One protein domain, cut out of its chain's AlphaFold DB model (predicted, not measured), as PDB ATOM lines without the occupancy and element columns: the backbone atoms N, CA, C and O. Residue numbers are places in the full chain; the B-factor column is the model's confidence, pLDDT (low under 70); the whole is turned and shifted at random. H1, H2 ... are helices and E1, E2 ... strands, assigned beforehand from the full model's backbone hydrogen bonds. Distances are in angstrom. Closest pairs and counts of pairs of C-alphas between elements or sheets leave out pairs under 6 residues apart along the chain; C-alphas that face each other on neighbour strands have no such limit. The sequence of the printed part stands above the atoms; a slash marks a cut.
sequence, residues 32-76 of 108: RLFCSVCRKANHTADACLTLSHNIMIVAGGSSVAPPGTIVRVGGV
ATOM      1  N   ARG A  32      28.111 -60.107  12.085       71.19
ATOM      2  CA  ARG A  32      28.798 -58.831  11.906       71.19
ATOM      3  C   ARG A  32      30.250 -59.034  12.303       71.19
ATOM      4  O   ARG A  32      30.536 -59.271  13.473       71.19
ATOM      5  N   LEU A  33      31.135 -58.962  11.316       80.56
ATOM      6  CA  LEU A  33      32.563 -58.996  11.557       80.56
ATOM      7  C   LEU A  33      32.938 -57.674  12.230       80.56
ATOM      8  O   LEU A  33      32.738 -56.599  11.654       80.56
ATOM      9  N   PHE A  34      33.417 -57.761  13.466       82.56
ATOM     10  CA  PHE A  34      33.996 -56.636  14.181       82.56
ATOM     11  C   PHE A  34      35.513 -56.760  14.129       82.56
ATOM     12  O   PHE A  34      36.065 -57.830  14.380       82.56
ATOM     13  N   CYS A  35      36.181 -55.661  13.809       84.50
ATOM     14  CA  CYS A  35      37.628 -55.582  13.829       84.50
ATOM     15  C   CYS A  35      38.148 -55.781  15.261       84.50
ATOM     16  O   CYS A  35      37.702 -55.094  16.179       84.50
ATOM     17  N   SER A  36      39.114 -56.680  15.461       84.62
ATOM     18  CA  SER A  36      39.714 -56.925  16.782       84.62
ATOM     19  C   SER A  36      40.526 -55.736  17.309       84.62
ATOM     20  O   SER A  36      40.653 -55.585  18.520       84.62
ATOM     21  N   VAL A  37      41.022 -54.868  16.420       83.69
ATOM     22  CA  VAL A  37      41.865 -53.711  16.767       83.69
ATOM     23  C   VAL A  37      41.018 -52.525  17.231       83.69
ATOM     24  O   VAL A  37      41.208 -52.012  18.327       83.69
ATOM     25  N   CYS A  38      40.055 -52.088  16.415       81.62
ATOM     26  CA  CYS A  38      39.284 -50.865  16.675       81.62
ATOM     27  C   CYS A  38      37.815 -51.121  17.056       81.62
ATOM     28  O   CYS A  38      37.045 -50.173  17.227       81.62
ATOM     29  N   ARG A  39      37.403 -52.395  17.148       82.94
ATOM     30  CA  ARG A  39      36.042 -52.850  17.495       82.94
ATOM     31  C   ARG A  39      34.926 -52.313  16.586       82.94
ATOM     32  O   ARG A  39      33.747 -52.431  16.919       82.94
ATOM     33  N   LYS A  40      35.257 -51.748  15.418       82.00
ATOM     34  CA  LYS A  40      34.272 -51.304  14.417       82.00
ATOM     35  C   LYS A  40      33.830 -52.452  13.521       82.00
ATOM     36  O   LYS A  40      34.579 -53.385  13.262       82.00
ATOM     37  N   ALA A  41      32.597 -52.356  13.037       80.19
ATOM     38  CA  ALA A  41      32.023 -53.331  12.121       80.19
ATOM     39  C   ALA A  41      32.566 -53.172  10.685       80.19
ATOM     40  O   ALA A  41      33.018 -52.091  10.302       80.19
ATOM     41  N   ASN A  42      32.407 -54.229   9.884       79.81
ATOM     42  CA  ASN A  42      32.580 -54.262   8.423       79.81
ATOM     43  C   ASN A  42      34.021 -54.160   7.892       79.81
ATOM     44  O   ASN A  42      34.203 -53.826   6.726       79.81
ATOM     45  N   HIS A  43      35.040 -54.453   8.701       81.38
ATOM     46  CA  HIS A  43      36.410 -54.606   8.203       81.38
ATOM     47  C   HIS A  43      37.220 -55.564   9.091       81.38
ATOM     48  O   HIS A  43      36.878 -55.784  10.256       81.38
ATOM     49  N   THR A  44      38.271 -56.159   8.525       82.69
ATOM     50  CA  THR A  44      39.204 -57.056   9.224       82.69
ATOM     51  C   THR A  44      40.276 -56.260   9.973       82.69
ATOM     52  O   THR A  44      40.475 -55.072   9.722       82.69
ATOM     53  N   ALA A  45      40.987 -56.907  10.899       78.56
ATOM     54  CA  ALA A  45      42.126 -56.301  11.592       78.56
ATOM     55  C   ALA A  45      43.213 -55.825  10.616       78.56
ATOM     56  O   ALA A  45      43.731 -54.725  10.771       78.56
ATOM     57  N   ASP A  46      43.484 -56.620   9.580       77.50
ATOM     58  CA  ASP A  46      44.413 -56.279   8.501       77.50
ATOM     59  C   ASP A  46      43.994 -54.991   7.773       77.50
ATOM     60  O   ASP A  46      44.750 -54.023   7.734       77.50
ATOM     61  N   ALA A  47      42.728 -54.910   7.345       74.06
ATOM     62  CA  ALA A  47      42.165 -53.705   6.739       74.06
ATOM     63  C   ALA A  47      42.215 -52.488   7.683       74.06
ATOM     64  O   ALA A  47      42.361 -51.350   7.252       74.06
ATOM     65  N   CYS A  48      42.099 -52.706   8.994       78.12
ATOM     66  CA  CYS A  48      42.209 -51.634   9.981       78.12
ATOM     67  C   CYS A  48      43.628 -51.063  10.059       78.12
ATOM     68  O   CYS A  48      43.790 -49.857  10.237       78.12
ATOM     69  N   LEU A  49      44.635 -51.931   9.952       73.19
ATOM     70  CA  LEU A  49      46.048 -51.560   9.980       73.19
ATOM     71  C   LEU A  49      46.504 -50.949   8.651       73.19
ATOM     72  O   LEU A  49      47.401 -50.107   8.639       73.19
ATOM     73  N   THR A  50      45.868 -51.320   7.540       70.19
ATOM     74  CA  THR A  50      46.127 -50.700   6.235       70.19
ATOM     75  C   THR A  50      45.406 -49.359   6.074       70.19
ATOM     76  O   THR A  50      45.966 -48.452   5.462       70.19
ATOM     77  N   LEU A  51      44.225 -49.172   6.690       64.00
ATOM     78  CA  LEU A  51      43.575 -47.855   6.799       64.00
ATOM     79  C   LEU A  51      44.336 -46.885   7.712       64.00
ATOM     80  O   LEU A  51      44.198 -45.668   7.554       64.00
ATOM     81  N   SER A  52      45.119 -47.378   8.677       61.75
ATOM     82  CA  SER A  52      46.084 -46.522   9.365       61.75
ATOM     83  C   SER A  52      47.224 -46.209   8.407       61.75
ATOM     84  O   SER A  52      48.205 -46.944   8.331       61.75
ATOM     85  N   HIS A  53      47.062 -45.118   7.658       64.31
ATOM     86  CA  HIS A  53      48.100 -44.536   6.821       64.31
ATOM     87  C   HIS A  53      49.337 -44.279   7.690       64.31
ATOM     88  O   HIS A  53      49.398 -43.321   8.463       64.31
ATOM     89  N   ASN A  54      50.305 -45.187   7.607       64.06
ATOM     90  CA  ASN A  54      51.613 -44.995   8.205       64.06
ATOM     91  C   ASN A  54      52.318 -43.919   7.380       64.06
ATOM     92  O   ASN A  54      52.495 -44.086   6.173       64.06
ATOM     93  N   ILE A  55      52.695 -42.817   8.017       66.81
ATOM     94  CA  ILE A  55      53.511 -41.783   7.382       66.81
ATOM     95  C   ILE A  55      54.924 -41.959   7.919       66.81
ATOM     96  O   ILE A  55      55.151 -41.906   9.128       66.81
ATOM     97  N   MET A  56      55.870 -42.213   7.021       69.81
ATOM     98  CA  MET A  56      57.287 -42.276   7.358       69.81
ATOM     99  C   MET A  56      57.896 -40.888   7.183       69.81
ATOM    100  O   MET A  56      57.735 -40.265   6.133       69.81
ATOM    101  N   ILE A  57      58.600 -40.401   8.201       72.06
ATOM    102  CA  ILE A  57      59.329 -39.135   8.105       72.06
ATOM    103  C   ILE A  57      60.623 -39.404   7.333       72.06
ATOM    104  O   ILE A  57      61.568 -39.963   7.881       72.06
ATOM    105  N   VAL A  58      60.658 -39.046   6.048       64.94
ATOM    106  CA  VAL A  58      61.795 -39.344   5.155       64.94
ATOM    107  C   VAL A  58      62.970 -38.379   5.368       64.94
ATOM    108  O   VAL A  58      64.121 -38.791   5.291       64.94
ATOM    109  N   ALA A  59      62.702 -37.106   5.684       65.25
ATOM    110  CA  ALA A  59      63.719 -36.087   5.959       65.25
ATOM    111  C   ALA A  59      63.141 -34.957   6.836       65.25
ATOM    112  O   ALA A  59      61.928 -34.760   6.859       65.25
ATOM    113  N   GLY A  60      63.998 -34.216   7.554       73.44
ATOM    114  CA  GLY A  60      63.577 -33.069   8.379       73.44
ATOM    115  C   GLY A  60      62.844 -33.429   9.680       73.44
ATOM    116  O   GLY A  60      62.000 -32.663  10.137       73.44
ATOM    117  N   GLY A  61      63.130 -34.599  10.264       65.00
ATOM    118  CA  GLY A  61      62.541 -35.029  11.536       65.00
ATOM    119  C   GLY A  61      62.903 -34.119  12.716       65.00
ATOM    120  O   GLY A  61      63.922 -33.432  12.699       65.00
ATOM    121  N   SER A  62      62.062 -34.116  13.750       72.69
ATOM    122  CA  SER A  62      62.312 -33.371  14.991       72.69
ATOM    123  C   SER A  62      63.049 -34.242  16.015       72.69
ATOM    124  O   SER A  62      63.155 -35.454  15.842       72.69
ATOM    125  N   SER A  63      63.503 -33.658  17.131       75.12
ATOM    126  CA  SER A  63      64.051 -34.428  18.263       75.12
ATOM    127  C   SER A  63      63.067 -35.462  18.829       75.12
ATOM    128  O   SER A  63      63.484 -36.444  19.434       75.12
ATOM    129  N   VAL A  64      61.765 -35.251  18.615       74.75
ATOM    130  CA  VAL A  64      60.681 -36.122  19.088       74.75
ATOM    131  C   VAL A  64      60.317 -37.190  18.047       74.75
ATOM    132  O   VAL A  64      59.792 -38.241  18.404       74.75
ATOM    133  N   ALA A  65      60.607 -36.952  16.765       72.56
ATOM    134  CA  ALA A  65      60.383 -37.914  15.688       72.56
ATOM    135  C   ALA A  65      61.489 -37.785  14.620       72.56
ATOM    136  O   ALA A  65      61.317 -37.051  13.638       72.56
ATOM    137  N   PRO A  66      62.631 -38.472  14.817       81.06
ATOM    138  CA  PRO A  66      63.757 -38.437  13.891       81.06
ATOM    139  C   PRO A  66      63.401 -38.958  12.488       81.06
ATOM    140  O   PRO A  66      62.427 -39.705  12.331       81.06
ATOM    141  N   PRO A  67      64.204 -38.630  11.459       80.75
ATOM    142  CA  PRO A  67      64.084 -39.255  10.145       80.75
ATOM    143  C   PRO A  67      64.128 -40.788  10.255       80.75
ATOM    144  O   PRO A  67      64.906 -41.336  11.033       80.75
ATOM    145  N   GLY A  68      63.273 -41.479   9.506       74.31
ATOM    146  CA  GLY A  68      63.063 -42.928   9.612       74.31
ATOM    147  C   GLY A  68      61.990 -43.339  10.626       74.31
ATOM    148  O   GLY A  68      61.604 -44.506  10.665       74.31
ATOM    149  N   THR A  69      61.445 -42.400  11.407       79.12
ATOM    150  CA  THR A  69      60.318 -42.687  12.304       79.12
ATOM    151  C   THR A  69      59.048 -42.947  11.499       79.12
ATOM    152  O   THR A  69      58.647 -42.139  10.656       79.12
ATOM    153  N   ILE A  70      58.386 -44.068  11.793       70.94
ATOM    154  CA  ILE A  70      57.072 -44.411  11.246       70.94
ATOM    155  C   ILE A  70      56.010 -43.937  12.233       70.94
ATOM    156  O   ILE A  70      55.889 -44.469  13.337       70.94
ATOM    157  N   VAL A  71      55.218 -42.946  11.827       67.44
ATOM    158  CA  VAL A  71      54.122 -42.418  12.640       67.44
ATOM    159  C   VAL A  71      52.805 -43.003  12.147       67.44
ATOM    160  O   VAL A  71      52.424 -42.867  10.981       67.44
ATOM    161  N   ARG A  72      52.075 -43.639  13.066       64.81
ATOM    162  CA  ARG A  72      50.683 -44.036  12.849       64.81
ATOM    163  C   ARG A  72      49.800 -42.814  13.039       64.81
ATOM    164  O   ARG A  72      49.512 -42.432  14.171       64.81
ATOM    165  N   VAL A  73      49.345 -42.214  11.943       62.09
ATOM    166  CA  VAL A  73      48.305 -41.188  12.030       62.09
ATOM    167  C   VAL A  73      46.995 -41.910  12.313       62.09
ATOM    168  O   VAL A  73      46.409 -42.542  11.435       62.09
ATOM    169  N   GLY A  74      46.564 -41.879  13.575       52.53
ATOM    170  CA  GLY A  74      45.263 -42.394  13.979       52.53
ATOM    171  C   GLY A  74      44.181 -41.677  13.182       52.53
ATOM    172  O   GLY A  74      43.876 -40.518  13.452       52.53
ATOM    173  N   GLY A  75      43.630 -42.352  12.172       50.97
ATOM    174  CA  GLY A  75      42.576 -41.800  11.338       50.97
ATOM    175  C   GLY A  75      41.413 -41.353  12.215       50.97
ATOM    176  O   GLY A  75      40.776 -42.177  12.880       50.97
ATOM    177  N   VAL A  76      41.130 -40.047  12.213       49.41
ATOM    178  CA  VAL A  76      39.878 -39.482  12.725       49.41
ATOM    179  C   VAL A  76      38.741 -40.277  12.104       49.41
ATOM    180  O   VAL A  76      38.394 -40.127  10.935       49.41
TER     181      VAL A  76
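This is residues 32 to 76 of the 108 residues of an uncharacterized protein of Fusarium oxysporum f. sp. lycopersici (strain 4287 / CBS 123668 / FGSC 9935 / NRRL 34936) (UniProt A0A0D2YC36). This is a rod with little regular structure: a looped stretch, residues 32 to 44, leads into the short helix H1, and beyond it a small two-stranded hairpin, E1 and E2, ends in a long loop, residues 57 to 69. The printed part has 45 residues, of which 13 are in named elements, in the order H1, E1, E2; the class is mixed. It is only just loose, close to extended, with a radius of gyration of the C-alphas of 13.8 A and spans of 43 by 14 by 14 A.

H1, residues 45 to 51, begins at C-alpha 45 (42.126, -56.301, 11.592) and is 9.8 A long. E1 is residues 54 to 56, 6.3 A. E2 is residues 70 to 72, 6.6 A, ending at C-alpha 72 (50.683, -44.036, 12.849).

In H1 every O i to N i+4 pair is within hydrogen-bond range. A tight link of 2 residues joins H1 to E1. E1 and E2 form an antiparallel hairpin, at 151 degrees between directions; N 55 and O 71 are 3.0 A apart, within hydrogen-bond range. H1 and E2 are apart.

The C-alphas farthest apart, of Arg 32 and Gly 60, are 43.4 A apart. The printed part has no cut. The link from E1 to E2 is long, 13 residues. Mean pLDDT of the printed part is 72.7; 15 residues are under 70, among them 51 to 56 and 71 to 76.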